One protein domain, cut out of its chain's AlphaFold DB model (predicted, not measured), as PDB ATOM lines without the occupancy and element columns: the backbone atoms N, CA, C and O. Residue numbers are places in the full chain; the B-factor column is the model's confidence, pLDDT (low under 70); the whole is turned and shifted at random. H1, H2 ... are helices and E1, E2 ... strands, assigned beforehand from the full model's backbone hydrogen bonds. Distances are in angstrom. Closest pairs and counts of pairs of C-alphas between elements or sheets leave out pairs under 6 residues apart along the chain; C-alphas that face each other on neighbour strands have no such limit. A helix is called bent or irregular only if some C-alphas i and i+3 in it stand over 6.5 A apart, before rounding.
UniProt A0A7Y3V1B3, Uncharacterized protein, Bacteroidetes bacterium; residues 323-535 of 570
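This is residues 323 to 535 of the 570 residues of an uncharacterized protein of Bacteroidetes bacterium (UniProt A0A7Y3V1B3). A long helical hairpin, H3 and H4, sticks out as an arm from a larger body that holds a short parallel sheet, E1 and E2, and the shorter helices; the arm makes the length of the domain. H4 runs on into the head, where H1, H2, H5, H6 and H8 pack on its last part, and H9 packs on E2, H5 and H6. The printed part has 213 residues, with nine named helices and two named strands in the order H1 E1 H2 H3 H4 H5 E2 H6 H7 H8 H9, and is mostly helix. It is only just loose, close to compact, with a radius of gyration of the C-alphas of 20.5 A and spans of 69 by 47 by 30 A.

The strands are E1, residues 369 to 372, beginning at C-alpha 369 (45.599, -12.341, 41.478), and E2, residues 474 to 476. The long helices are H4, residues 423 to 466, 62.8 A, beginning at C-alpha 423 (29.002, 34.777, 13.430), H3, residues 392 to 417, 37.4 A, and H6, residues 493 to 509, 24.7 A. H6 has a kink of 40 degrees near residue 501 and is irregular, with C-alphas 497 and 500 7.3 A apart. The others are H1, 357 to 365; H2, 376 to 379; H5, 468 to 472; H7, 514 to 517; H8, 519 to 522; and H9, 527 to 535, ending at C-alpha 535 (46.947, 0.059, 38.451).

E1 and E2 are parallel neighbours at 44 degrees, with N 372 and O 475 2.8 A apart, within hydrogen-bond range. With H2 to H5 between them they form a strand-helix-strand unit, two parallel neighbour strands joined through helices. The closest C-alphas of E2 and H9 are Cys 475 and Ile 534, 4.2 A. H4 is the hub, touching six helices. H3 and H4 form a hairpin, opposite ways at a shallow tilt of 34 degrees, only just short of steep; their closest C-alphas, Ile 416 and Lys 426, are 4.9 A apart. With residues 448 to 456 alone H4 touches H6, closest C-alphas Leu 449 and Ala 506, 4.8 A. H7 is close to H4 but not clearly touching, closest C-alphas Ala 453 and Ile 514, 7.8 A. Every O i to N i+4 pair is within hydrogen-bond range in H1, H3 and H9, against 38 of 40 in H4, 8 of 13 in H6 and 0 of 1 in H5, which has 2 of 2 O i to N i+3 pairs; H2, H7 and H8 are too short for an O i to N i+4 pair.

The C-alphas farthest apart, Glu 334 and Gln 423, are 72.5 A apart. Residues 419 to 424 stand free. The printed part has no cut; the links H2 to H3 and E2 to H6 are long. Mean pLDDT of the printed part is 88.8, with residues 331 to 343 and 512 to 517 under 70.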
ATOM      1  N   ILE A 323      33.617  -7.850  44.098       96.25
ATOM      2  CA  ILE A 323      33.397  -8.504  45.387       96.25
ATOM      3  C   ILE A 323      31.906  -8.537  45.681       96.25
ATOM      4  O   ILE A 323      31.188  -7.579  45.407       96.25
ATOM      5  N   SER A 324      31.441  -9.656  46.229       93.75
ATOM      6  CA  SER A 324      30.022  -9.906  46.488       93.75
ATOM      7  C   SER A 324      29.538  -9.413  47.847       93.75
ATOM      8  O   SER A 324      28.337  -9.284  48.073       93.75
ATOM      9  N   GLY A 325      30.465  -9.179  48.781       90.44
ATOM     10  CA  GLY A 325      30.146  -8.903  50.180       90.44
ATOM     11  C   GLY A 325      29.552 -10.105  50.921       90.44
ATOM     12  O   GLY A 325      29.016  -9.921  52.013       90.44
ATOM     13  N   ARG A 326      29.615 -11.308  50.332       90.62
ATOM     14  CA  ARG A 326      29.205 -12.575  50.941       90.62
ATOM     15  C   ARG A 326      30.414 -13.302  51.517       90.62
ATOM     16  O   ARG A 326      31.473 -13.349  50.897       90.62
ATOM     17  N   LYS A 327      30.242 -13.931  52.678       88.94
ATOM     18  CA  LYS A 327      31.368 -14.552  53.394       88.94
ATOM     19  C   LYS A 327      31.804 -15.905  52.825       88.94
ATOM     20  O   LYS A 327      32.990 -16.119  52.610       88.94
ATOM     21  N   LYS A 328      30.862 -16.829  52.613       86.12
ATOM     22  CA  LYS A 328      31.172 -18.251  52.370       86.12
ATOM     23  C   LYS A 328      30.644 -18.774  51.047       86.12
ATOM     24  O   LYS A 328      29.465 -18.579  50.748       86.12
ATOM     25  N   LEU A 329      31.467 -19.538  50.338       83.38
ATOM     26  CA  LEU A 329      31.027 -20.373  49.234       83.38
ATOM     27  C   LEU A 329      30.117 -21.466  49.796       83.38
ATOM     28  O   LEU A 329      30.530 -22.337  50.560       83.38
ATOM     29  N   LYS A 330      28.833 -21.411  49.446       70.44
ATOM     30  CA  LYS A 330      27.878 -22.462  49.798       70.44
ATOM     31  C   LYS A 330      27.664 -23.369  48.597       70.44
ATOM     32  O   LYS A 330      27.531 -22.894  47.469       70.44
ATOM     33  N   ARG A 331      27.572 -24.676  48.858       60.47
ATOM     34  CA  ARG A 331      27.143 -25.649  47.850       60.47
ATOM     35  C   ARG A 331      25.748 -25.275  47.356       60.47
ATOM     36  O   ARG A 331      24.867 -24.990  48.167       60.47
ATOM     37  N   SER A 332      25.544 -25.320  46.043       52.69
ATOM     38  CA  SER A 332      24.191 -25.339  45.485       52.69
ATOM     39  C   SER A 332      23.532 -26.644  45.924       52.69
ATOM     40  O   SER A 332      24.072 -27.724  45.681       52.69
ATOM     41  N   ILE A 333      22.416 -26.552  46.651       47.66
ATOM     42  CA  ILE A 333      21.638 -27.730  47.035       47.66
ATOM     43  C   ILE A 333      20.618 -28.011  45.933       47.66
ATOM     44  O   ILE A 333      19.916 -27.106  45.481       47.66
ATOM     45  N   GLU A 334      20.597 -29.281  45.520       44.97
ATOM     46  CA  GLU A 334      19.569 -29.981  44.739       44.97
ATOM     47  C   GLU A 334      18.694 -29.095  43.844       44.97
ATOM     48  O   GLU A 334      17.712 -28.500  44.284       44.97
ATOM     49  N   ASN A 335      19.018 -29.071  42.546       48.56
ATOM     50  CA  ASN A 335      18.176 -28.521  41.476       48.56
ATOM     51  C   ASN A 335      17.712 -27.063  41.662       48.56
ATOM     52  O   ASN A 335      16.810 -26.619  40.951       48.56
ATOM     53  N   SER A 336      18.323 -26.300  42.572       48.28
ATOM     54  CA  SER A 336      17.973 -24.904  42.793       48.28
ATOM     55  C   SER A 336      19.214 -24.016  42.873       48.28
ATOM     56  O   SER A 336      20.170 -24.272  43.602       48.28
ATOM     57  N   TYR A 337      19.172 -22.908  42.136       50.62
ATOM     58  CA  TYR A 337      20.140 -21.812  42.239       50.62
ATOM     59  C   TYR A 337      19.968 -21.011  43.552       50.62
ATOM     60  O   TYR A 337      20.582 -19.967  43.742       50.62
ATOM     61  N   LYS A 338      19.095 -21.465  44.467       48.88
ATOM     62  CA  LYS A 338      18.848 -20.818  45.757       48.88
ATOM     63  C   LYS A 338      19.930 -21.251  46.745       48.88
ATOM     64  O   LYS A 338      19.947 -22.394  47.192       48.88
ATOM     65  N   LEU A 339      20.818 -20.329  47.105       53.59
ATOM     66  CA  LEU A 339      21.738 -20.503  48.230       53.59
ATOM     67  C   LEU A 339      21.123 -19.921  49.510       53.59
ATOM     68  O   LEU A 339      20.369 -18.951  49.456       53.59
ATOM     69  N   PHE A 340      21.435 -20.527  50.661       53.41
ATOM     70  CA  PHE A 340      20.977 -20.061  51.977       53.41
ATOM     71  C   PHE A 340      21.391 -18.618  52.264       53.41
ATOM     72  O   PHE A 340      22.519 -18.241  51.936       53.41
ATOM     73  N   ASP A 341      20.560 -17.912  53.036       53.44
ATOM     74  CA  ASP A 341      20.880 -16.623  53.660       53.44
ATOM     75  C   ASP A 341      22.256 -16.686  54.342       53.44
ATOM     76  O   ASP A 341      22.532 -17.526  55.205       53.44
ATOM     77  N   ASP A 342      23.188 -15.886  53.850       61.66
ATOM     78  CA  ASP A 342      24.493 -15.624  54.435       61.66
ATOM     79  C   ASP A 342      24.527 -14.186  54.952       61.66
ATOM     80  O   ASP A 342      23.769 -13.320  54.513       61.66
ATOM     81  N   GLU A 343      25.424 -13.925  55.902       66.62
ATOM     82  CA  GLU A 343      25.786 -12.548  56.202       66.62
ATOM     83  C   GLU A 343      26.324 -11.911  54.921       66.62
ATOM     84  O   GLU A 343      27.314 -12.374  54.342       66.62
ATOM     85  N   LYS A 344      25.624 -10.870  54.482       75.94
ATOM     86  CA  LYS A 344      25.828 -10.207  53.204       75.94
ATOM     87  C   LYS A 344      25.832  -8.702  53.406       75.94
ATOM     88  O   LYS A 344      25.119  -8.173  54.257       75.94
ATOM     89  N   SER A 345      26.633  -8.011  52.610       85.25
ATOM     90  CA  SER A 345      26.646  -6.553  52.573       85.25
ATOM     91  C   SER A 345      25.877  -6.058  51.353       85.25
ATOM     92  O   SER A 345      26.146  -6.450  50.220       85.25
ATOM     93  N   GLU A 346      24.907  -5.180  51.584       88.88
ATOM     94  CA  GLU A 346      24.049  -4.578  50.553       88.88
ATOM     95  C   GLU A 346      24.813  -3.591  49.651       88.88
ATOM     96  O   GLU A 346      24.305  -3.156  48.619       88.88
ATOM     97  N   PHE A 347      26.036  -3.225  50.046       92.06
ATOM     98  CA  PHE A 347      26.894  -2.262  49.350       92.06
ATOM     99  C   PHE A 347      27.728  -2.887  48.223       92.06
ATOM    100  O   PHE A 347      28.406  -2.170  47.491       92.06
ATOM    101  N   TYR A 348      27.662  -4.211  48.075       93.12
ATOM    102  CA  TYR A 348      28.300  -4.989  47.017       93.12
ATOM    103  C   TYR A 348      27.237  -5.699  46.177       93.12
ATOM    104  O   TYR A 348      26.151  -5.996  46.683       93.12
ATOM    105  N   ASN A 349      27.515  -5.968  44.897       91.81
ATOM    106  CA  ASN A 349      26.611  -6.808  44.110       91.81
ATOM    107  C   ASN A 349      26.813  -8.271  44.518       91.81
ATOM    108  O   ASN A 349      27.862  -8.859  44.275       91.81
ATOM    109  N   GLN A 350      25.760  -8.857  45.073       88.06
ATOM    110  CA  GLN A 350      25.724 -10.193  45.649       88.06
ATOM    111  C   GLN A 350      25.569 -11.338  44.626       88.06
ATOM    112  O   GLN A 350      25.343 -12.477  45.046       88.06
ATOM    113  N   ASP A 351      25.663 -11.065  43.322       85.94
ATOM    114  CA  ASP A 351      25.636 -12.072  42.260       85.94
ATOM    115  C   ASP A 351      26.769 -13.098  42.434       85.94
ATOM    116  O   ASP A 351      27.907 -12.756  42.748       85.94
ATOM    117  N   HIS A 352      26.489 -14.377  42.168       85.31
ATOM    118  CA  HIS A 352      27.458 -15.466  42.383       85.31
ATOM    119  C   HIS A 352      28.694 -15.413  41.477       85.31
ATOM    120  O   HIS A 352      29.699 -16.046  41.792       85.31
ATOM    121  N   ILE A 353      28.621 -14.642  40.390       88.25
ATOM    122  CA  ILE A 353      29.750 -14.359  39.501       88.25
ATOM    123  C   ILE A 353      30.838 -13.512  40.186       88.25
ATOM    124  O   ILE A 353      31.983 -13.509  39.735       88.25
ATOM    125  N   ASN A 354      30.484 -12.803  41.262       94.12
ATOM    126  CA  ASN A 354      31.399 -12.023  42.085       94.12
ATOM    127  C   ASN A 354      32.043 -12.891  43.180       94.12
ATOM    128  O   ASN A 354      31.632 -14.026  43.448       94.12
ATOM    129  N   LEU A 355      33.100 -12.367  43.797       96.25
ATOM    130  CA  LEU A 355      33.908 -13.089  44.776       96.25
ATOM    131  C   LEU A 355      33.305 -13.048  46.172       96.25
ATOM    132  O   LEU A 355      32.911 -11.993  46.673       96.25
ATOM    133  N   TYR A 356      33.276 -14.201  46.815       95.12
ATOM    134  CA  TYR A 356      33.055 -14.354  48.242       95.12
ATOM    135  C   TYR A 356      34.351 -14.057  49.003       95.12
ATOM    136  O   TYR A 356      35.442 -14.131  48.437       95.12
ATOM    137  N   ASP A 357      34.255 -13.777  50.301       95.31
ATOM    138  CA  ASP A 357      35.448 -13.587  51.135       95.31
ATOM    139  C   ASP A 357      36.366 -14.827  51.105       95.31
ATOM    140  O   ASP A 357      37.587 -14.689  51.061       95.31
ATOM    141  N   GLU A 358      35.798 -16.039  51.061       94.94
ATOM    142  CA  GLU A 358      36.564 -17.281  50.873       94.94
ATOM    143  C   GLU A 358      37.334 -17.308  49.540       94.94
ATOM    144  O   GLU A 358      38.503 -17.683  49.544       94.94
ATOM    145  N   ASP A 359      36.748 -16.845  48.425       97.75
ATOM    146  CA  ASP A 359      37.464 -16.757  47.138       97.75
ATOM    147  C   ASP A 359      38.678 -15.821  47.248       97.75
ATOM    148  O   ASP A 359      39.752 -16.114  46.716       97.75
ATOM    149  N   ILE A 360      38.523 -14.696  47.956       98.44
ATOM    150  CA  ILE A 360      39.595 -13.715  48.178       98.44
ATOM    151  C   ILE A 360      40.730 -14.350  48.987       98.44
ATOM    152  O   ILE A 360      41.896 -14.263  48.597       98.44
ATOM    153  N   VAL A 361      40.393 -15.018  50.093       98.06
ATOM    154  CA  VAL A 361      41.372 -15.680  50.965       98.06
ATOM    155  C   VAL A 361      42.114 -16.789  50.221       98.06
ATOM    156  O   VAL A 361      43.338 -16.869  50.328       98.06
ATOM    157  N   GLU A 362      41.417 -17.615  49.438       98.00
ATOM    158  CA  GLU A 362      42.039 -18.662  48.614       98.00
ATOM    159  C   GLU A 362      42.967 -18.064  47.554       98.00
ATOM    160  O   GLU A 362      44.090 -18.540  47.360       98.00
ATOM    161  N   THR A 363      42.559 -16.954  46.938       98.62
ATOM    162  CA  THR A 363      43.388 -16.262  45.950       98.62
ATOM    163  C   THR A 363      44.687 -15.762  46.562       98.62
ATOM    164  O   THR A 363      45.763 -16.102  46.073       98.62
ATOM    165  N   VAL A 364      44.623 -15.063  47.695       98.50
ATOM    166  CA  VAL A 364      45.821 -14.601  48.411       98.50
ATOM    167  C   VAL A 364      46.670 -15.775  48.912       98.50
ATOM    168  O   VAL A 364      47.896 -15.743  48.821       98.50
ATOM    169  N   ASN A 365      46.054 -16.846  49.418       97.62
ATOM    170  CA  ASN A 365      46.779 -18.009  49.937       97.62
ATOM    171  C   ASN A 365      47.501 -18.821  48.855       97.62
ATOM    172  O   ASN A 365      48.489 -19.484  49.183       97.62
ATOM    173  N   SER A 366      47.018 -18.787  47.612       97.75
ATOM    174  CA  SER A 366      47.669 -19.390  46.438       97.75
ATOM    175  C   SER A 366      48.717 -18.484  45.779       97.75
ATOM    176  O   SER A 366      49.285 -18.851  44.758       97.75
ATOM    177  N   ASP A 367      48.954 -17.291  46.339       97.56
ATOM    178  CA  ASP A 367      49.730 -16.218  45.709       97.56
ATOM    179  C   ASP A 367      49.220 -15.851  44.301       97.56
ATOM    180  O   ASP A 367      49.989 -15.623  43.366       97.56
ATOM    181  N   GLY A 368      47.893 -15.827  44.177       98.44
ATOM    182  CA  GLY A 368      47.138 -15.533  42.969       98.44
ATOM    183  C   GLY A 368      46.911 -14.045  42.701       98.44
ATOM    184  O   GLY A 368      47.585 -13.188  43.273       98.44
ATOM    185  N   ILE A 369      45.949 -13.726  41.833       98.88
ATOM    186  CA  ILE A 369      45.599 -12.341  41.478       98.88
ATOM    187  C   ILE A 369      44.097 -12.169  41.212       98.88
ATOM    188  O   ILE A 369      43.436 -13.060  40.678       98.88
ATOM    189  N   ILE A 370      43.567 -11.004  41.591       98.88
ATOM    190  CA  ILE A 370      42.180 -10.571  41.416       98.88
ATOM    191  C   ILE A 370      42.176  -9.291  40.575       98.88
ATOM    192  O   ILE A 370      42.563  -8.228  41.059       98.88
ATOM    193  N   GLY A 371      41.701  -9.362  39.338       98.62
ATOM    194  CA  GLY A 371      41.389  -8.180  38.541       98.62
ATOM    195  C   GLY A 371      39.999  -7.666  38.890       98.62
ATOM    196  O   GLY A 371      39.018  -8.394  38.758       98.62
ATOM    197  N   ILE A 372      39.896  -6.424  39.354       98.00
ATOM    198  CA  ILE A 372      38.616  -5.755  39.581       98.00
ATOM    199  C   ILE A 372      38.155  -5.108  38.276       98.00
ATOM    200  O   ILE A 372      38.882  -4.308  37.680       98.00
ATOM    201  N   MET A 373      36.945  -5.454  37.847       94.94
ATOM    202  CA  MET A 373      36.326  -4.892  36.647       94.94
ATOM    203  C   MET A 373      35.663  -3.545  36.899       94.94
ATOM    204  O   MET A 373      35.403  -3.158  38.039       94.94
ATOM    205  N   LEU A 374      35.342  -2.845  35.811       91.69
ATOM    206  CA  LEU A 374      34.721  -1.520  35.852       91.69
ATOM    207  C   LEU A 374      33.251  -1.526  35.401       91.69
ATOM    208  O   LEU A 374      32.691  -0.454  35.178       91.69
ATOM    209  N   ASP A 375      32.617  -2.700  35.289       90.56
ATOM    210  CA  ASP A 375      31.189  -2.839  34.961       90.56
ATOM    211  C   ASP A 375      30.298  -2.354  36.119       90.56
ATOM    212  O   ASP A 375      30.338  -2.887  37.236       90.56
ATOM    213  N   ASP A 376      29.453  -1.359  35.839       88.06
ATOM    214  CA  ASP A 376      28.586  -0.710  36.820       88.06
ATOM    215  C   ASP A 376      27.543  -1.659  37.428       88.06
ATOM    216  O   ASP A 376      27.207  -1.541  38.611       88.06
ATOM    217  N   LYS A 377      27.080  -2.654  36.666       86.69
ATOM    218  CA  LYS A 377      26.153  -3.685  37.128       86.69
ATOM    219  C   LYS A 377      26.848  -4.676  38.039       86.69
ATOM    220  O   LYS A 377      26.146  -5.350  38.779       86.69
ATOM    221  N   ARG A 378      28.178  -4.785  38.020       90.38
ATOM    222  CA  ARG A 378      28.936  -5.766  38.817       90.38
ATOM    223  C   ARG A 378      29.530  -5.197  40.086       90.38
ATOM    224  O   ARG A 378      29.567  -5.911  41.082       90.38
ATOM    225  N   ILE A 379      29.965  -3.943  40.073       92.94
ATOM    226  CA  ILE A 379      30.604  -3.326  41.244       92.94
ATOM    227  C   ILE A 379      29.603  -2.649  42.188       92.94
ATOM    228  O   ILE A 379      29.871  -2.546  43.385       92.94
ATOM    229  N   ILE A 380      28.444  -2.195  41.687       93.25
ATOM    230  CA  ILE A 380      27.448  -1.481  42.499       93.25
ATOM    231  C   ILE A 380      26.460  -2.466  43.134       93.25
ATOM    232  O   ILE A 380      25.694  -3.125  42.430       93.25
ATOM    233  N   GLY A 381      26.401  -2.484  44.469       92.12
ATOM    234  CA  GLY A 381      25.429  -3.274  45.227       92.12
ATOM    235  C   GLY A 381      23.980  -2.803  45.135       92.12
ATOM    236  O   GLY A 381      23.623  -1.943  44.329       92.12
ATOM    237  N   GLU A 382      23.113  -3.374  45.967       90.44
ATOM    238  CA  GLU A 382      21.715  -2.941  46.115       90.44
ATOM    239  C   GLU A 382      21.626  -1.499  46.634       90.44
ATOM    240  O   GLU A 382      20.760  -0.726  46.214       90.44
ATOM    241  N   LYS A 383      22.581  -1.110  47.485       93.69
ATOM    242  CA  LYS A 383      22.789   0.254  47.970       93.69
ATOM    243  C   LYS A 383      24.159   0.771  47.542       93.69
ATOM    244  O   LYS A 383      25.100   0.009  47.335       93.69
ATOM    245  N   LEU A 384      24.266   2.092  47.417       93.62
ATOM    246  CA  LEU A 384      25.565   2.746  47.282       93.62
ATOM    247  C   LEU A 384      26.304   2.732  48.622       93.62
ATOM    248  O   LEU A 384      25.646   2.657  49.664       93.62
ATOM    249  N   PRO A 385      27.642   2.847  48.605       90.75
ATOM    250  CA  PRO A 385      28.420   3.005  49.821       90.75
ATOM    251  C   PRO A 385      27.836   4.109  50.727       90.75
ATOM    252  O   PRO A 385      27.491   5.180  50.219       90.75
ATOM    253  N   PRO A 386      27.697   3.878  52.048       88.62
ATOM    254  CA  PRO A 386      27.082   4.830  52.971       88.62
ATOM    255  C   PRO A 386      27.781   6.194  52.968       88.62
ATOM    256  O   PRO A 386      27.119   7.220  53.091       88.62
ATOM    257  N   GLU A 387      29.096   6.225  52.744       87.38
ATOM    258  CA  GLU A 387      29.890   7.446  52.597       87.38
ATOM    259  C   GLU A 387      29.433   8.355  51.444       87.38
ATOM    260  O   GLU A 387      29.631   9.567  51.512       87.38
ATOM    261  N   CYS A 388      28.777   7.808  50.415       90.44
ATOM    262  CA  CYS A 388      28.215   8.596  49.323       90.44
ATOM    263  C   CYS A 388      26.986   9.408  49.758       90.44
ATOM    264  O   CYS A 388      26.651  10.377  49.081       90.44
ATOM    265  N   ASN A 389      26.308   9.014  50.847       89.75
ATOM    266  CA  ASN A 389      25.070   9.621  51.351       89.75
ATOM    267  C   ASN A 389      23.989   9.825  50.263       89.75
ATOM    268  O   ASN A 389      23.334  10.866  50.187       89.75
ATOM    269  N   LEU A 390      23.839   8.840  49.372       93.81
ATOM    270  CA  LEU A 390      22.940   8.888  48.217       93.81
ATOM    271  C   LEU A 390      22.316   7.516  47.951       93.81
ATOM    272  O   LEU A 390      22.930   6.471  48.165       93.81
ATOM    273  N   THR A 391      21.099   7.520  47.417       95.12
ATOM    274  CA  THR A 391      20.436   6.314  46.903       95.12
ATOM    275  C   THR A 391      20.850   6.023  45.456       95.12
ATOM    276  O   THR A 391      21.249   6.927  44.717       95.12
ATOM    277  N   LYS A 392      20.680   4.774  44.988       93.62
ATOM    278  CA  LYS A 392      20.900   4.430  43.567       93.62
ATOM    279  C   LYS A 392      20.013   5.239  42.621       93.62
ATOM    280  O   LYS A 392      20.455   5.574  41.527       93.62
ATOM    281  N   LYS A 393      18.788   5.577  43.046       95.00
ATOM    282  CA  LYS A 393      17.872   6.419  42.268       95.00
ATOM    283  C   LYS A 393      18.459   7.816  42.053       95.00
ATOM    284  O   LYS A 393      18.587   8.237  40.912       95.00
ATOM    285  N   GLN A 394      18.906   8.474  43.122       96.31
ATOM    286  CA  GLN A 394      19.542   9.794  43.030       96.31
ATOM    287  C   GLN A 394      20.833   9.758  42.206       96.31
ATOM    288  O   GLN A 394      21.131  10.687  41.463       96.31
ATOM    289  N   PHE A 395      21.613   8.679  42.309       94.88
ATOM    290  CA  PHE A 395      22.801   8.523  41.473       94.88
ATOM    291  C   PHE A 395      22.455   8.359  39.991       94.88
ATOM    292  O   PHE A 395      23.099   8.972  39.144       94.88
ATOM    293  N   LYS A 396      21.404   7.596  39.675       92.88
ATOM    294  CA  LYS A 396      20.886   7.485  38.310       92.88
ATOM    295  C   LYS A 396      20.449   8.849  37.768       92.88
ATOM    296  O   LYS A 396      20.855   9.204  36.670       92.88
ATOM    297  N   GLU A 397      19.710   9.630  38.554       94.31
ATOM    298  CA  GLU A 397      19.293  10.995  38.191       94.31
ATOM    299  C   GLU A 397      20.509  11.893  37.899       94.31
ATOM    300  O   GLU A 397      20.552  12.562  36.871       94.31
ATOM    301  N   LYS A 398      21.564  11.839  38.727       93.81
ATOM    302  CA  LYS A 398      22.819  12.572  38.471       93.81
ATOM    303  C   LYS A 398      23.494  12.167  37.154       93.81
ATOM    304  O   LYS A 398      23.992  13.041  36.442       93.81
ATOM    305  N   ARG A 399      23.518  10.868  36.828       91.56
ATOM    306  CA  ARG A 399      24.050  10.354  35.549       91.56
ATOM    307  C   ARG A 399      23.218  10.857  34.368       91.56
ATOM    308  O   ARG A 399      23.779  11.391  33.417       91.56
ATOM    309  N   GLU A 400      21.893  10.764  34.463       90.75
ATOM    310  CA  GLU A 400      20.959  11.265  33.445       90.75
ATOM    311  C   GLU A 400      21.130  12.782  33.222       90.75
ATOM    312  O   GLU A 400      21.178  13.247  32.084       90.75
ATOM    313  N   GLU A 401      21.324  13.563  34.287       91.81
ATOM    314  CA  GLU A 401      21.622  14.994  34.186       91.81
ATOM    315  C   GLU A 401      22.964  15.288  33.503       91.81
ATOM    316  O   GLU A 401      23.042  16.222  32.704       91.81
ATOM    317  N   LEU A 402      24.027  14.532  33.810       89.94
ATOM    318  CA  LEU A 402      25.317  14.681  33.128       89.94
ATOM    319  C   LEU A 402      25.165  14.409  31.627       89.94
ATOM    320  O   LEU A 402      25.654  15.188  30.810       89.94
ATOM    321  N   THR A 403      24.425  13.361  31.272       87.38
ATOM    322  CA  THR A 403      24.098  13.030  29.885       87.38
ATOM    323  C   THR A 403      23.394  14.183  29.170       87.38
ATOM    324  O   THR A 403      23.791  14.562  28.069       87.38
ATOM    325  N   LEU A 404      22.394  14.809  29.799       89.25
ATOM    326  CA  LEU A 404      21.714  15.977  29.226       89.25
ATOM    327  C   LEU A 404      22.667  17.160  29.010       89.25
ATOM    328  O   LEU A 404      22.588  17.836  27.984       89.25
ATOM    329  N   VAL A 405      23.587  17.400  29.948       89.94
ATOM    330  CA  VAL A 405      24.593  18.463  29.816       89.94
ATOM    331  C   VAL A 405      25.557  18.166  28.663       89.94
ATOM    332  O   VAL A 405      25.854  19.070  27.883       89.94
ATOM    333  N   TYR A 406      26.006  16.917  28.503       87.19
ATOM    334  CA  TYR A 406      26.845  16.533  27.365       87.19
ATOM    335  C   TYR A 406      26.123  16.660  26.025       87.19
ATOM    336  O   TYR A 406      26.728  17.140  25.067       87.19
ATOM    337  N   ASN A 407      24.839  16.304  25.958       86.50
ATOM    338  CA  ASN A 407      24.036  16.479  24.748       86.50
ATOM    339  C   ASN A 407      23.975  17.948  24.323       86.50
ATOM    340  O   ASN A 407      24.140  18.257  23.142       86.50
ATOM    341  N   GLU A 408      23.804  18.857  25.282       90.69
ATOM    342  CA  GLU A 408      23.819  20.287  24.989       90.69
ATOM    343  C   GLU A 408      25.206  20.749  24.522       90.69
ATOM    344  O   GLU A 408      25.306  21.422  23.499       90.69
ATOM    345  N   CYS A 409      26.293  20.320  25.176       86.31
ATOM    346  CA  CYS A 409      27.655  20.604  24.707       86.31
ATOM    347  C   CYS A 409      27.877  20.151  23.254       86.31
ATOM    348  O   CYS A 409      28.435  20.901  22.451       86.31
ATOM    349  N   SER A 410      27.442  18.939  22.904       87.88
ATOM    350  CA  SER A 410      27.563  18.401  21.545       87.88
ATOM    351  C   SER A 410      26.778  19.238  20.538       87.88
ATOM    352  O   SER A 410      27.333  19.633  19.514       87.88
ATOM    353  N   LYS A 411      25.533  19.604  20.863       90.81
ATOM    354  CA  LYS A 411      24.706  20.486  20.031       90.81
ATOM    355  C   LYS A 411      25.384  21.835  19.776       90.81
ATOM    356  O   LYS A 411      25.435  22.286  18.633       90.81
ATOM    357  N   GLN A 412      25.943  22.461  20.814       92.75
ATOM    358  CA  GLN A 412      26.637  23.745  20.670       92.75
ATOM    359  C   GLN A 412      27.904  23.624  19.814       92.75
ATOM    360  O   GLN A 412      28.160  24.478  18.967       92.75
ATOM    361  N   ARG A 413      28.671  22.532  19.952       92.31
ATOM    362  CA  ARG A 413      29.819  22.254  19.069       92.31
ATOM    363  C   ARG A 413      29.400  22.116  17.608       92.31
ATOM    364  O   ARG A 413      30.073  22.681  16.749       92.31
ATOM    365  N   SER A 414      28.290  21.432  17.329       92.06
ATOM    366  CA  SER A 414      27.766  21.306  15.965       92.06
ATOM    367  C   SER A 414      27.398  22.661  15.356       92.06
ATOM    368  O   SER A 414      27.698  22.888  14.189       92.06
ATOM    369  N   ILE A 415      26.819  23.585  16.134       93.06
ATOM    370  CA  ILE A 415      26.536  24.959  15.674       93.06
ATOM    371  C   ILE A 415      27.840  25.700  15.347       93.06
ATOM    372  O   ILE A 415      27.963  26.307  14.286       93.06
ATOM    373  N   ILE A 416      28.842  25.611  16.225       91.44
ATOM    374  CA  ILE A 416      30.145  26.270  16.032       91.44
ATOM    375  C   ILE A 416      30.840  25.767  14.758       91.44
ATOM    376  O   ILE A 416      31.395  26.562  13.997       91.44
ATOM    377  N   GLN A 417      30.797  24.456  14.518       93.44
ATOM    378  CA  GLN A 417      31.436  23.805  13.372       93.44
ATOM    379  C   GLN A 417      30.643  23.957  12.066       93.44
ATOM    380  O   GLN A 417      31.210  23.756  10.992       93.44
ATOM    381  N   ASN A 418      29.358  24.321  12.125       93.00
ATOM    382  CA  ASN A 418      28.528  24.467  10.937       93.00
ATOM    383  C   ASN A 418      28.979  25.688  10.106       93.00
ATOM    384  O   ASN A 418      28.937  26.825  10.594       93.00
ATOM    385  N   PRO A 419      29.392  25.505   8.836       93.38
ATOM    386  CA  PRO A 419      29.791  26.619   7.981       93.38
ATOM    387  C   PRO A 419      28.642  27.600   7.697       93.38
ATOM    388  O   PRO A 419      28.915  28.772   7.467       93.38
ATOM    389  N   ASN A 420      27.382  27.155   7.783       95.44
ATOM    390  CA  ASN A 420      26.200  27.975   7.492       95.44
ATOM    391  C   ASN A 420      25.701  28.811   8.683       95.44
ATOM    392  O   ASN A 420      24.813  29.639   8.501       95.44
ATOM    393  N   SER A 421      26.229  28.598   9.892       93.19
ATOM    394  CA  SER A 421      25.852  29.402  11.060       93.19
ATOM    395  C   SER A 421      26.510  30.782  11.008       93.19
ATOM    396  O   SER A 421      27.710  30.902  10.737       93.19
ATOM    397  N   SER A 422      25.728  31.818  11.300       96.25
ATOM    398  CA  SER A 422      26.180  33.205  11.383       96.25
ATOM    399  C   SER A 422      27.211  33.401  12.499       96.25
ATOM    400  O   SER A 422      27.303  32.619  13.449       96.25
ATOM    401  N   GLN A 423      27.996  34.477  12.411       94.94
ATOM    402  CA  GLN A 423      29.002  34.777  13.430       94.94
ATOM    403  C   GLN A 423      28.376  35.011  14.815       94.94
ATOM    404  O   GLN A 423      28.953  34.616  15.825       94.94
ATOM    405  N   GLU A 424      27.185  35.611  14.870       95.94
ATOM    406  CA  GLU A 424      26.448  35.825  16.116       95.94
ATOM    407  C   GLU A 424      25.989  34.500  16.741       95.94
ATOM    408  O   GLU A 424      26.212  34.270  17.929       95.94
ATOM    409  N   GLU A 425      25.442  33.579  15.940       95.00
ATOM    410  CA  GLU A 425      25.062  32.239  16.406       95.00
ATOM    411  C   GLU A 425      26.266  31.469  16.953       95.00
ATOM    412  O   GLU A 425      26.169  30.845  18.011       95.00
ATOM    413  N   LYS A 426      27.419  31.550  16.277       95.81
ATOM    414  CA  LYS A 426      28.662  30.919  16.741       95.81
ATOM    415  C   LYS A 426      29.156  31.525  18.051       95.81
ATOM    416  O   LYS A 426      29.550  30.780  18.947       95.81
ATOM    417  N   ASN A 427      29.101  32.851  18.191       96.56
ATOM    418  CA  ASN A 427      29.492  33.539  19.422       96.56
ATOM    419  C   ASN A 427      28.583  33.136  20.597       96.56
ATOM    420  O   ASN A 427      29.080  32.775  21.665       96.56
ATOM    421  N   ASN A 428      27.264  33.115  20.387       96.38
ATOM    422  CA  ASN A 428      26.297  32.677  21.393       96.38
ATOM    423  C   ASN A 428      26.510  31.205  21.777       96.38
ATOM    424  O   ASN A 428      26.560  30.873  22.964       96.38
ATOM    425  N   ALA A 429      26.715  30.329  20.789       95.06
ATOM    426  CA  ALA A 429      27.005  28.918  21.023       95.06
ATOM    427  C   ALA A 429      28.298  28.713  21.824       95.06
ATOM    428  O   ALA A 429      28.355  27.841  22.689       95.06
ATOM    429  N   HIS A 430      29.324  29.540  21.600       96.38
ATOM    430  CA  HIS A 430      30.577  29.479  22.351       96.38
ATOM    431  C   HIS A 430      30.394  29.829  23.838       96.38
ATOM    432  O   HIS A 430      30.930  29.140  24.713       96.38
ATOM    433  N   ILE A 431      29.595  30.858  24.142       96.31
ATOM    434  CA  ILE A 431      29.267  31.251  25.523       96.31
ATOM    435  C   ILE A 431      28.507  30.121  26.230       96.31
ATOM    436  O   ILE A 431      28.884  29.710  27.331       96.31
ATOM    437  N   ILE A 432      27.474  29.573  25.578       95.12
ATOM    438  CA  ILE A 432      26.681  28.461  26.122       95.12
ATOM    439  C   ILE A 432      27.572  27.233  26.335       95.12
ATOM    440  O   ILE A 432      27.550  26.640  27.413       95.12
ATOM    441  N   LEU A 433      28.400  26.876  25.348       94.38
ATOM    442  CA  LEU A 433      29.320  25.745  25.440       94.38
ATOM    443  C   LEU A 433      30.272  25.883  26.630       94.38
ATOM    444  O   LEU A 433      30.503  24.904  27.335       94.38
ATOM    445  N   THR A 434      30.793  27.083  26.888       95.19
ATOM    446  CA  THR A 434      31.682  27.340  28.029       95.19
ATOM    447  C   THR A 434      30.963  27.079  29.355       95.19
ATOM    448  O   THR A 434      31.450  26.309  30.187       95.19
ATOM    449  N   ALA A 435      29.759  27.633  29.530       94.81
ATOM    450  CA  ALA A 435      28.960  27.435  30.741       94.81
ATOM    451  C   ALA A 435      28.568  25.959  30.957       94.81
ATOM    452  O   ALA A 435      28.679  25.430  32.066       94.81
ATOM    453  N   PHE A 436      28.144  25.271  29.894       94.38
ATOM    454  CA  PHE A 436      27.777  23.857  29.964       94.38
ATOM    455  C   PHE A 436      28.988  22.944  30.166       94.38
ATOM    456  O   PHE A 436      28.865  21.945  30.870       94.38
ATOM    457  N   THR A 437      30.166  23.301  29.650       91.00
ATOM    458  CA  THR A 437      31.408  22.553  29.902       91.00
ATOM    459  C   THR A 437      31.790  22.608  31.380       91.00
ATOM    460  O   THR A 437      32.033  21.558  31.974       91.00
ATOM    461  N   GLN A 438      31.729  23.785  32.014       93.12
ATOM    462  CA  GLN A 438      31.976  23.902  33.458       93.12
ATOM    463  C   GLN A 438      30.951  23.105  34.278       93.12
ATOM    464  O   GLN A 438      31.291  22.421  35.246       93.12
ATOM    465  N   LYS A 439      29.675  23.159  33.875       94.00
ATOM    466  CA  LYS A 439      28.608  22.371  34.505       94.00
ATOM    467  C   LYS A 439      28.846  20.865  34.349       94.00
ATOM    468  O   LYS A 439      28.609  20.119  35.301       94.00
ATOM    469  N   ALA A 440      29.308  20.422  33.180       89.19
ATOM    470  CA  ALA A 440      29.634  19.026  32.903       89.19
ATOM    471  C   ALA A 440      30.783  18.551  33.789       89.19
ATOM    472  O   ALA A 440      30.694  17.477  34.374       89.19
ATOM    473  N   GLU A 441      31.829  19.365  33.936       90.94
ATOM    474  CA  GLU A 441      32.975  19.059  34.789       90.94
ATOM    475  C   GLU A 441      32.560  18.881  36.255       90.94
ATOM    476  O   GLU A 441      32.907  17.878  36.880       90.94
ATOM    477  N   ASN A 442      31.745  19.795  36.789       92.69
ATOM    478  CA  ASN A 442      31.245  19.704  38.162       92.69
ATOM    479  C   ASN A 442      30.429  18.421  38.386       92.69
ATOM    480  O   ASN A 442      30.674  17.684  39.341       92.69
ATOM    481  N   LYS A 443      29.511  18.098  37.466       91.62
ATOM    482  CA  LYS A 443      28.715  16.862  37.541       91.62
ATOM    483  C   LYS A 443      29.564  15.604  37.373       91.62
ATOM    484  O   LYS A 443      29.372  14.637  38.111       91.62
ATOM    485  N   ARG A 444      30.529  15.615  36.446       91.19
ATOM    486  CA  ARG A 444      31.487  14.516  36.269       91.19
ATOM    487  C   ARG A 444      32.259  14.287  37.560       91.19
ATOM    488  O   ARG A 444      32.407  13.139  37.961       91.19
ATOM    489  N   ASN A 445      32.710  15.348  38.226       92.75
ATOM    490  CA  ASN A 445      33.435  15.253  39.490       92.75
ATOM    491  C   ASN A 445      32.604  14.573  40.588       92.75
ATOM    492  O   ASN A 445      33.124  13.696  41.270       92.75
ATOM    493  N   GLU A 446      31.320  14.906  40.729       93.69
ATOM    494  CA  GLU A 446      30.432  14.226  41.684       93.69
ATOM    495  C   GLU A 446      30.294  12.727  41.382       93.69
ATOM    496  O   GLU A 446      30.443  11.890  42.273       93.69
ATOM    497  N   ILE A 447      30.054  12.373  40.117       94.44
ATOM    498  CA  ILE A 447      29.933  10.974  39.676       94.44
ATOM    499  C   ILE A 447      31.257  10.220  39.868       94.44
ATOM    500  O   ILE A 447      31.257   9.059  40.273       94.44
ATOM    501  N   THR A 448      32.381  10.899  39.637       94.44
ATOM    502  CA  THR A 448      33.737  10.377  39.841       94.44
ATOM    503  C   THR A 448      33.980   9.988  41.288       94.44
ATOM    504  O   THR A 448      34.460   8.890  41.549       94.44
ATOM    505  N   LEU A 449      33.588  10.842  42.237       93.94
ATOM    506  CA  LEU A 449      33.699  10.529  43.659       93.94
ATOM    507  C   LEU A 449      32.876   9.281  44.015       93.94
ATOM    508  O   LEU A 449      33.393   8.379  44.668       93.94
ATOM    509  N   ILE A 450      31.641   9.176  43.520       94.75
ATOM    510  CA  ILE A 450      30.763   8.029  43.804       94.75
ATOM    511  C   ILE A 450      31.358   6.721  43.264       94.75
ATOM    512  O   ILE A 450      31.444   5.739  44.003       94.75
ATOM    513  N   TYR A 451      31.801   6.693  42.002       95.31
ATOM    514  CA  TYR A 451      32.467   5.509  41.446       95.31
ATOM    515  C   TYR A 451      33.780   5.205  42.169       95.31
ATOM    516  O   TYR A 451      34.053   4.043  42.458       95.31
ATOM    517  N   GLY A 452      34.561   6.229  42.518       93.75
ATOM    518  CA  GLY A 452      35.781   6.070  43.298       93.75
ATOM    519  C   GLY A 452      35.522   5.402  44.648       93.75
ATOM    520  O   GLY A 452      36.222   4.457  44.991       93.75
ATOM    521  N   ALA A 453      34.468   5.793  45.373       92.38
ATOM    522  CA  ALA A 453      34.068   5.121  46.611       92.38
ATOM    523  C   ALA A 453      33.707   3.645  46.377       92.38
ATOM    524  O   ALA A 453      34.190   2.774  47.098       92.38
ATOM    525  N   VAL A 454      32.904   3.349  45.348       94.19
ATOM    526  CA  VAL A 454      32.500   1.972  45.002       94.19
ATOM    527  C   VAL A 454      33.708   1.093  44.669       94.19
ATOM    528  O   VAL A 454      33.785  -0.039  45.149       94.19
ATOM    529  N   ILE A 455      34.645   1.610  43.872       94.69
ATOM    530  CA  ILE A 455      35.845   0.895  43.425       94.69
ATOM    531  C   ILE A 455      36.824   0.700  44.587       94.69
ATOM    532  O   ILE A 455      37.261  -0.422  44.838       94.69
ATOM    533  N   LEU A 456      37.126   1.757  45.351       92.81
ATOM    534  CA  LEU A 456      38.024   1.677  46.507       92.81
ATOM    535  C   LEU A 456      37.541   0.643  47.527       92.81
ATOM    536  O   LEU A 456      38.345  -0.120  48.064       92.81
ATOM    537  N   ARG A 457      36.224   0.556  47.754       92.06
ATOM    538  CA  ARG A 457      35.630  -0.427  48.668       92.06
ATOM    539  C   ARG A 457      35.880  -1.881  48.255       92.06
ATOM    540  O   ARG A 457      35.878  -2.753  49.124       92.06
ATOM    541  N   GLN A 458      36.081  -2.155  46.962       95.00
ATOM    542  CA  GLN A 458      36.483  -3.487  46.498       95.00
ATOM    543  C   GLN A 458      37.888  -3.803  47.029       95.00
ATOM    544  O   GLN A 458      38.101  -4.795  47.719       95.00
ATOM    545  N   PHE A 459      38.847  -2.908  46.804       94.75
ATOM    546  CA  PHE A 459      40.231  -3.130  47.220       94.75
ATOM    547  C   PHE A 459      40.403  -3.171  48.742       94.75
ATOM    548  O   PHE A 459      41.090  -4.055  49.257       94.75
ATOM    549  N   PHE A 460      39.717  -2.290  49.477       92.50
ATOM    550  CA  PHE A 460      39.743  -2.324  50.940       92.50
ATOM    551  C   PHE A 460      39.240  -3.643  51.497       92.50
ATOM    552  O   PHE A 460      39.841  -4.151  52.433       92.50
ATOM    553  N   ARG A 461      38.201  -4.243  50.906       93.50
ATOM    554  CA  ARG A 461      37.690  -5.526  51.394       93.50
ATOM    555  C   ARG A 461      38.742  -6.630  51.320       93.50
ATOM    556  O   ARG A 461      38.843  -7.440  52.237       93.50
ATOM    557  N   VAL A 462      39.561  -6.640  50.269       96.50
ATOM    558  CA  VAL A 462      40.681  -7.587  50.162       96.50
ATOM    559  C   VAL A 462      41.710  -7.342  51.267       96.50
ATOM    560  O   VAL A 462      42.148  -8.288  51.925       96.50
ATOM    561  N   ALA A 463      42.053  -6.078  51.520       94.06
ATOM    562  CA  ALA A 463      42.985  -5.695  52.578       94.06
ATOM    563  C   ALA A 463      42.451  -5.970  53.996       94.06
ATOM    564  O   ALA A 463      43.212  -6.401  54.856       94.06
ATOM    565  N   GLU A 464      41.156  -5.775  54.254       92.19
ATOM    566  CA  GLU A 464      40.511  -6.108  55.531       92.19
ATOM    567  C   GLU A 464      40.622  -7.600  55.848       92.19
ATOM    568  O   GLU A 464      40.929  -7.984  56.974       92.19
ATOM    569  N   LEU A 465      40.371  -8.452  54.851       93.94
ATOM    570  CA  LEU A 465      40.368  -9.903  55.030       93.94
ATOM    571  C   LEU A 465      41.777 -10.479  55.150       93.94
ATOM    572  O   LEU A 465      41.998 -11.444  55.880       93.94
ATOM    573  N   CYS A 466      42.720  -9.924  54.391       96.44
ATOM    574  CA  CYS A 466      44.033 -10.528  54.206       96.44
ATOM    575  C   CYS A 466      45.175  -9.742  54.854       96.44
ATOM    576  O   CYS A 466      46.300 -10.238  54.863       96.44
ATOM    577  N   GLY A 467      44.922  -8.558  55.409       94.62
ATOM    578  CA  GLY A 467      45.957  -7.651  55.893       94.62
ATOM    579  C   GLY A 467      46.758  -7.020  54.749       94.62
ATOM    580  O   GLY A 467      46.333  -7.022  53.593       94.62
ATOM    581  N   GLU A 468      47.958  -6.520  55.061       93.62
ATOM    582  CA  GLU A 468      48.817  -5.808  54.100       93.62
ATOM    583  C   GLU A 468      49.110  -6.632  52.841       93.62
ATOM    584  O   GLU A 468      49.086  -6.095  51.735       93.62
ATOM    585  N   LYS A 469      49.289  -7.953  52.986       95.44
ATOM    586  CA  LYS A 469      49.518  -8.854  51.847       95.44
ATOM    587  C   LYS A 469      48.397  -8.795  50.810       95.44
ATOM    588  O   LYS A 469      48.687  -8.956  49.633       95.44
ATOM    589  N   GLY A 470      47.146  -8.531  51.208       96.69
ATOM    590  CA  GLY A 470      46.003  -8.468  50.292       96.69
ATOM    591  C   GLY A 470      46.181  -7.424  49.187       96.69
ATOM    592  O   GLY A 470      45.806  -7.666  48.043       96.69
ATOM    593  N   TRP A 471      46.860  -6.313  49.495       96.56
ATOM    594  CA  TRP A 471      47.181  -5.267  48.526       96.56
ATOM    595  C   TRP A 471      48.134  -5.710  47.416       96.56
ATOM    596  O   TRP A 471      48.278  -4.963  46.459       96.56
ATOM    597  N   ASN A 472      48.769  -6.883  47.513       97.00
ATOM    598  CA  ASN A 472      49.671  -7.424  46.488       97.00
ATOM    599  C   ASN A 472      48.964  -8.332  45.467       97.00
ATOM    600  O   ASN A 472      49.607  -8.824  44.545       97.00
ATOM    601  N   HIS A 473      47.664  -8.587  45.648       98.38
ATOM    602  CA  HIS A 473      46.901  -9.575  44.873       98.38
ATOM    603  C   HIS A 473      45.722  -8.964  44.120       98.38
ATOM    604  O   HIS A 473      44.834  -9.691  43.685       98.38
ATOM    605  N   VAL A 474      45.682  -7.641  43.981       98.38
ATOM    606  CA  VAL A 474      44.588  -6.927  43.315       98.38
ATOM    607  C   VAL A 474      45.109  -6.063  42.180       98.38
ATOM    608  O   VAL A 474      46.125  -5.391  42.329       98.38
ATOM    609  N   CYS A 475      44.408  -6.042  41.057       98.25
ATOM    610  CA  CYS A 475      44.683  -5.120  39.963       98.25
ATOM    611  C   CYS A 475      43.394  -4.733  39.231       98.25
ATOM    612  O   CYS A 475      42.298  -5.042  39.698       98.25
ATOM    613  N   ILE A 476      43.511  -4.053  38.092       98.12
ATOM    614  CA  ILE A 476      42.393  -3.827  37.168       98.12
ATOM    615  C   ILE A 476      42.304  -4.988  36.170       98.12
ATOM    616  O   ILE A 476      43.326  -5.489  35.703       98.12
ATOM    617  N   GLY A 477      41.078  -5.412  35.869       98.00
ATOM    618  CA  GLY A 477      40.743  -6.300  34.753       98.00
ATOM    619  C   GLY A 477      39.470  -5.776  34.105       98.00
ATOM    620  O   GLY A 477      38.385  -6.070  34.602       98.00
ATOM    621  N   THR A 478      39.600  -4.898  33.108       96.94
ATOM    622  CA  THR A 478      38.507  -4.000  32.693       96.94
ATOM    623  C   THR A 478      37.312  -4.725  32.112       96.94
ATOM    624  O   THR A 478      36.191  -4.266  32.336       96.94
ATOM    625  N   ASP A 479      37.566  -5.826  31.405       95.12
ATOM    626  CA  ASP A 479      36.590  -6.554  30.599       95.12
ATOM    627  C   ASP A 479      36.032  -5.724  29.425       95.12
ATOM    628  O   ASP A 479      34.938  -5.960  28.912       95.12
ATOM    629  N   TYR A 480      36.790  -4.716  28.969       93.75
ATOM    630  CA  TYR A 480      36.391  -3.922  27.810       93.75
ATOM    631  C   TYR A 480      36.189  -4.793  26.571       93.75
ATOM    632  O   TYR A 480      36.975  -5.690  26.278       93.75
ATOM    633  N   ASP A 481      35.118  -4.482  25.842       89.88
ATOM    634  CA  ASP A 481      34.587  -5.219  24.698       89.88
ATOM    635  C   ASP A 481      34.072  -6.647  25.005       89.88
ATOM    636  O   ASP A 481      33.550  -7.294  24.095       89.88
ATOM    637  N   GLY A 482      34.061  -7.074  26.277       85.69
ATOM    638  CA  GLY A 482      33.486  -8.330  26.799       85.69
ATOM    639  C   GLY A 482      31.973  -8.292  27.073       85.69
ATOM    640  O   GLY A 482      31.450  -8.992  27.931       85.69
ATOM    641  N   VAL A 483      31.223  -7.453  26.348       76.25
ATOM    642  CA  VAL A 483      29.764  -7.272  26.536       76.25
ATOM    643  C   VAL A 483      29.384  -6.684  27.918       76.25
ATOM    644  O   VAL A 483      28.316  -6.962  28.468       76.25
ATOM    645  N   ILE A 484      30.229  -5.800  28.459       78.94
ATOM    646  CA  ILE A 484      30.010  -5.096  29.736       78.94
ATOM    647  C   ILE A 484      29.371  -3.708  29.613       78.94
ATOM    648  O   ILE A 484      29.499  -3.022  28.598       78.94
ATOM    649  N   ASN A 485      28.763  -3.229  30.700       79.44
ATOM    650  CA  ASN A 485      28.353  -1.829  30.828       79.44
ATOM    651  C   ASN A 485      29.298  -1.088  31.789       79.44
ATOM    652  O   ASN A 485      29.042  -1.061  32.994       79.44
ATOM    653  N   PRO A 486      30.419  -0.525  31.309       84.25
ATOM    654  CA  PRO A 486      31.380   0.120  32.187       84.25
ATOM    655  C   PRO A 486      30.773   1.352  32.862       84.25
ATOM    656  O   PRO A 486      29.843   1.980  32.352       84.25
ATOM    657  N   ALA A 487      31.348   1.737  33.997       87.12
ATOM    658  CA  ALA A 487      31.093   3.027  34.619       87.12
ATOM    659  C   ALA A 487      31.234   4.164  33.588       87.12
ATOM    660  O   ALA A 487      32.239   4.221  32.885       87.12
ATOM    661  N   ASP A 488      30.276   5.099  33.525       84.06
ATOM    662  CA  ASP A 488      30.246   6.143  32.474       84.06
ATOM    663  C   ASP A 488      31.553   6.930  32.346       84.06
ATOM    664  O   ASP A 488      31.971   7.315  31.257       84.06
ATOM    665  N   ILE A 489      32.205   7.195  33.478       87.81
ATOM    666  CA  ILE A 489      33.461   7.952  33.529       87.81
ATOM    667  C   ILE A 489      34.660   7.154  33.003       87.81
ATOM    668  O   ILE A 489      35.693   7.762  32.732       87.81
ATOM    669  N   TYR A 490      34.500   5.837  32.852       91.50
ATOM    670  CA  TYR A 490      35.445   4.855  32.321       91.50
ATOM    671  C   TYR A 490      34.820   4.087  31.144       91.50
ATOM    672  O   TYR A 490      35.009   2.882  31.010       91.50
ATOM    673  N   SER A 491      34.048   4.766  30.293       87.25
ATOM    674  CA  SER A 491      33.290   4.130  29.206       87.25
ATOM    675  C   SER A 491      34.150   3.449  28.130       87.25
ATOM    676  O   SER A 491      33.653   2.606  27.387       87.25
ATOM    677  N   GLN A 492      35.416   3.852  28.017       90.56
ATOM    678  CA  GLN A 492      36.393   3.406  27.026       90.56
ATOM    679  C   GLN A 492      37.800   3.532  27.632       90.56
ATOM    680  O   GLN A 492      38.015   4.320  28.559       90.56
ATOM    681  N   ALA A 493      38.760   2.775  27.101       94.56
ATOM    682  CA  ALA A 493      40.119   2.708  27.623       94.56
ATOM    683  C   ALA A 493      40.839   4.066  27.697       94.56
ATOM    684  O   ALA A 493      41.633   4.274  28.612       94.56
ATOM    685  N   ASP A 494      40.504   5.034  26.836       93.56
ATOM    686  CA  ASP A 494      41.106   6.376  26.838       93.56
ATOM    687  C   ASP A 494      40.847   7.148  28.145       93.56
ATOM    688  O   ASP A 494      41.571   8.089  28.487       93.56
ATOM    689  N   LYS A 495      39.812   6.753  28.893       94.00
ATOM    690  CA  LYS A 495      39.458   7.340  30.187       94.00
ATOM    691  C   LYS A 495      40.279   6.787  31.342       94.00
ATOM    692  O   LYS A 495      40.342   7.438  32.386       94.00
ATOM    693  N   LEU A 496      40.943   5.643  31.176       96.31
ATOM    694  CA  LEU A 496      41.743   5.037  32.242       96.31
ATOM    695  C   LEU A 496      42.918   5.918  32.678       96.31
ATOM    696  O   LEU A 496      43.341   5.837  33.828       96.31
ATOM    697  N   LYS A 497      43.371   6.850  31.828       95.25
ATOM    698  CA  LYS A 497      44.380   7.857  32.196       95.25
ATOM    699  C   LYS A 497      43.996   8.695  33.419       95.25
ATOM    700  O   LYS A 497      44.877   9.241  34.076       95.25
ATOM    701  N   TYR A 498      42.700   8.802  33.719       95.56
ATOM    702  CA  TYR A 498      42.192   9.525  34.883       95.56
ATOM    703  C   TYR A 498      42.043   8.641  36.124       95.56
ATOM    704  O   TYR A 498      41.972   9.178  37.223       95.56
ATOM    705  N   LEU A 499      42.043   7.308  35.982       95.69
ATOM    706  CA  LEU A 499      41.699   6.364  37.051       95.69
ATOM    707  C   LEU A 499      42.519   6.586  38.326       95.69
ATOM    708  O   LEU A 499      41.955   6.643  39.413       95.69
ATOM    709  N   SER A 500      43.842   6.743  38.210       95.06
ATOM    710  CA  SER A 500      44.704   6.946  39.384       95.06
ATOM    711  C   SER A 500      44.341   8.227  40.142       95.06
ATOM    712  O   SER A 500      44.094   8.182  41.345       95.06
ATOM    713  N   ALA A 501      44.231   9.351  39.428       94.81
ATOM    714  CA  ALA A 501      43.885  10.643  40.015       94.81
ATOM    715  C   ALA A 501      42.454  10.660  40.577       94.81
ATOM    716  O   ALA A 501      42.206  11.224  41.641       94.81
ATOM    717  N   ASP A 502      41.516  10.011  39.887       95.12
ATOM    718  CA  ASP A 502      40.119   9.899  40.300       95.12
ATOM    719  C   ASP A 502      39.996   9.068  41.597       95.12
ATOM    720  O   ASP A 502      39.266   9.460  42.514       95.12
ATOM    721  N   LEU A 503      40.762   7.974  41.734       93.19
ATOM    722  CA  LEU A 503      40.836   7.179  42.967       93.19
ATOM    723  C   LEU A 503      41.508   7.941  44.114       93.19
ATOM    724  O   LEU A 503      40.997   7.907  45.232       93.19
ATOM    725  N   GLU A 504      42.603   8.663  43.863       91.25
ATOM    726  CA  GLU A 504      43.242   9.515  44.878       91.25
ATOM    727  C   GLU A 504      42.291  10.608  45.367       91.25
ATOM    728  O   GLU A 504      42.134  10.821  46.572       91.25
ATOM    729  N   LYS A 505      41.601  11.270  44.436       91.25
ATOM    730  CA  LYS A 505      40.611  12.304  44.736       91.25
ATOM    731  C   LYS A 505      39.469  11.751  45.579       91.25
ATOM    732  O   LYS A 505      39.119  12.360  46.591       91.25
ATOM    733  N   ALA A 506      38.907  10.603  45.197       91.31
ATOM    734  CA  ALA A 506      37.866   9.937  45.973       91.31
ATOM    735  C   ALA A 506      38.372   9.545  47.364       91.31
ATOM    736  O   ALA A 506      37.694   9.793  48.360       91.31
ATOM    737  N   TRP A 507      39.591   9.015  47.455       87.81
ATOM    738  CA  TRP A 507      40.204   8.673  48.730       87.81
ATOM    739  C   TRP A 507      40.315   9.889  49.644       87.81
ATOM    740  O   TRP A 507      39.882   9.831  50.793       87.81
ATOM    741  N   ILE A 508      40.879  10.997  49.155       87.44
ATOM    742  CA  ILE A 508      41.047  12.234  49.927       87.44
ATOM    743  C   ILE A 508      39.687  12.767  50.374       87.44
ATOM    744  O   ILE A 508      39.510  13.082  51.552       87.44
ATOM    745  N   TYR A 509      38.721  12.817  49.456       88.94
ATOM    746  CA  TYR A 509      37.377  13.316  49.725       88.94
ATOM    747  C   TYR A 509      36.677  12.511  50.824       88.94
ATOM    748  O   TYR A 509      36.104  13.073  51.754       88.94
ATOM    749  N   TYR A 510      36.785  11.186  50.762       84.88
ATOM    750  CA  TYR A 510      36.181  10.297  51.743       84.88
ATOM    751  C   TYR A 510      37.142   9.883  52.856       84.88
ATOM    752  O   TYR A 510      36.822   8.969  53.607       84.88
ATOM    753  N   LYS A 511      38.301  10.524  53.037       77.31
ATOM    754  CA  LYS A 511      39.317  10.076  54.006       77.31
ATOM    755  C   LYS A 511      38.765   9.925  55.426       77.31
ATOM    756  O   LYS A 511      39.205   9.044  56.148       77.31
ATOM    757  N   ASN A 512      37.783  10.729  55.823       68.25
ATOM    758  CA  ASN A 512      37.174  10.613  57.151       68.25
ATOM    759  C   ASN A 512      36.067   9.545  57.222       68.25
ATOM    760  O   ASN A 512      35.803   9.020  58.298       68.25
ATOM    761  N   SER A 513      35.461   9.182  56.088       69.06
ATOM    762  CA  SER A 513      34.359   8.210  56.000       69.06
ATOM    763  C   SER A 513      34.853   6.817  55.587       69.06
ATOM    764  O   SER A 513      34.622   5.840  56.287       69.06
ATOM    765  N   ILE A 514      35.595   6.743  54.482       63.22
ATOM    766  CA  ILE A 514      36.339   5.570  54.010       63.22
ATOM    767  C   ILE A 514      37.586   5.382  54.875       63.22
ATOM    768  O   ILE A 514      37.753   4.347  55.505       63.22
ATOM    769  N   GLY A 515      38.456   6.388  54.964       54.97
ATOM    770  CA  GLY A 515      39.711   6.251  55.710       54.97
ATOM    771  C   GLY A 515      39.527   6.225  57.230       54.97
ATOM    772  O   GLY A 515      40.416   5.741  57.908       54.97
ATOM    773  N   GLY A 516      38.392   6.659  57.788       62.12
ATOM    774  CA  GLY A 516      38.082   6.438  59.205       62.12
ATOM    775  C   GLY A 516      37.903   4.947  59.502       62.12
ATOM    776  O   GLY A 516      38.585   4.401  60.367       62.12
ATOM    777  N   VAL A 517      37.053   4.280  58.713       65.69
ATOM    778  CA  VAL A 517      36.747   2.844  58.838       65.69
ATOM    779  C   VAL A 517      37.929   1.973  58.398       65.69
ATOM    780  O   VAL A 517      38.315   1.055  59.116       65.69
ATOM    781  N   TYR A 518      38.568   2.303  57.272       72.56
ATOM    782  CA  TYR A 518      39.654   1.519  56.670       72.56
ATOM    783  C   TYR A 518      41.059   2.094  56.937       72.56
ATOM    784  O   TYR A 518      42.017   1.714  56.267       72.56
ATOM    785  N   SER A 519      41.225   2.997  57.913       73.94
ATOM    786  CA  SER A 519      42.546   3.546  58.304       73.94
ATOM    787  C   SER A 519      43.543   2.441  58.638       73.94
ATOM    788  O   SER A 519      44.716   2.524  58.283       73.94
ATOM    789  N   HIS A 520      43.060   1.385  59.286       79.31
ATOM    790  CA  HIS A 520      43.849   0.216  59.647       79.31
ATOM    791  C   HIS A 520      44.351  -0.579  58.424       79.31
ATOM    792  O   HIS A 520      45.361  -1.267  58.530       79.31
ATOM    793  N   CYS A 521      43.716  -0.437  57.253       82.75
ATOM    794  CA  CYS A 521      44.131  -1.067  55.997       82.75
ATOM    795  C   CYS A 521      45.244  -0.303  55.260       82.75
ATOM    796  O   CYS A 521      45.649  -0.729  54.180       82.75
ATOM    797  N   LEU A 522      45.719   0.831  55.792       81.88
ATOM    798  CA  LEU A 522      46.782   1.627  55.167       81.88
ATOM    799  C   LEU A 522      48.192   1.156  55.513       81.88
ATOM    800  O   LEU A 522      49.124   1.487  54.788       81.88
ATOM    801  N   PHE A 523      48.369   0.440  56.626       87.12
ATOM    802  CA  PHE A 523      49.665  -0.122  57.041       87.12
ATOM    803  C   PHE A 523      50.831   0.894  56.998       87.12
ATOM    804  O   PHE A 523      51.961   0.572  56.646       87.12
ATOM    805  N   GLY A 524      50.550   2.162  57.332       84.88
ATOM    806  CA  GLY A 524      51.539   3.247  57.327       84.88
ATOM    807  C   GLY A 524      51.981   3.740  55.941       84.88
ATOM    808  O   GLY A 524      52.942   4.502  55.855       84.88
ATOM    809  N   LYS A 525      51.310   3.332  54.857       90.50
ATOM    810  CA  LYS A 525      51.588   3.756  53.475       90.50
ATOM    811  C   LYS A 525      50.605   4.830  52.997       90.50
ATOM    812  O   LYS A 525      49.548   5.049  53.589       90.50
ATOM    813  N   THR A 526      50.964   5.520  51.918       89.00
ATOM    814  CA  THR A 526      50.115   6.541  51.289       89.00
ATOM    815  C   THR A 526      49.091   5.908  50.335       89.00
ATOM    816  O   THR A 526      49.333   4.822  49.812       89.00
ATOM    817  N   PRO A 527      47.963   6.580  50.040       86.44
ATOM    818  CA  PRO A 527      47.022   6.122  49.013       86.44
ATOM    819  C   PRO A 527      47.676   5.894  47.644       86.44
ATOM    820  O   PRO A 527      47.437   4.866  47.016       86.44
ATOM    821  N   THR A 528      48.554   6.809  47.223       89.94
ATOM    822  CA  THR A 528      49.309   6.729  45.961       89.94
ATOM    823  C   THR A 528      50.078   5.415  45.831       89.94
ATOM    824  O   THR A 528      50.040   4.793  44.774       89.94
ATOM    825  N   TYR A 529      50.694   4.933  46.919       91.94
ATOM    826  CA  TYR A 529      51.404   3.650  46.935       91.94
ATOM    827  C   TYR A 529      50.492   2.469  46.561       91.94
ATOM    828  O   TYR A 529      50.862   1.620  45.753       91.94
ATOM    829  N   PHE A 530      49.277   2.412  47.115       92.62
ATOM    830  CA  PHE A 530      48.335   1.335  46.805       92.62
ATOM    831  C   PHE A 530      47.700   1.490  45.423       92.62
ATOM    832  O   PHE A 530      47.460   0.494  44.743       92.62
ATOM    833  N   ILE A 531      47.450   2.722  44.983       93.31
ATOM    834  CA  ILE A 531      46.895   2.990  43.656       93.31
ATOM    835  C   ILE A 531      47.890   2.583  42.565       93.31
ATOM    836  O   ILE A 531      47.482   1.937  41.603       93.31
ATOM    837  N   GLU A 532      49.188   2.848  42.733       94.19
ATOM    838  CA  GLU A 532      50.233   2.345  41.829       94.19
ATOM    839  C   GLU A 532      50.244   0.806  41.767       94.19
ATOM    840  O   GLU A 532      50.308   0.215  40.687       94.19
ATOM    841  N   LYS A 533      50.095   0.142  42.920       95.06
ATOM    842  CA  LYS A 533      49.969  -1.319  42.997       95.06
ATOM    843  C   LYS A 533      48.795  -1.865  42.199       95.06
ATOM    844  O   LYS A 533      48.981  -2.743  41.357       95.06
ATOM    845  N   ILE A 534      47.607  -1.317  42.438       95.81
ATOM    846  CA  ILE A 534      46.354  -1.705  41.777       95.81
ATOM    847  C   ILE A 534      46.432  -1.491  40.265       95.81
ATOM    848  O   ILE A 534      45.966  -2.310  39.476       95.81
ATOM    849  N   THR A 535      46.983  -0.358  39.852       95.56
ATOM    850  CA  THR A 535      46.947   0.059  38.451       95.56
ATOM    851  C   THR A 535      48.087  -0.516  37.619       95.56
ATOM    852  O   THR A 535      47.994  -0.520  36.390       95.56
TER     853      THR A 535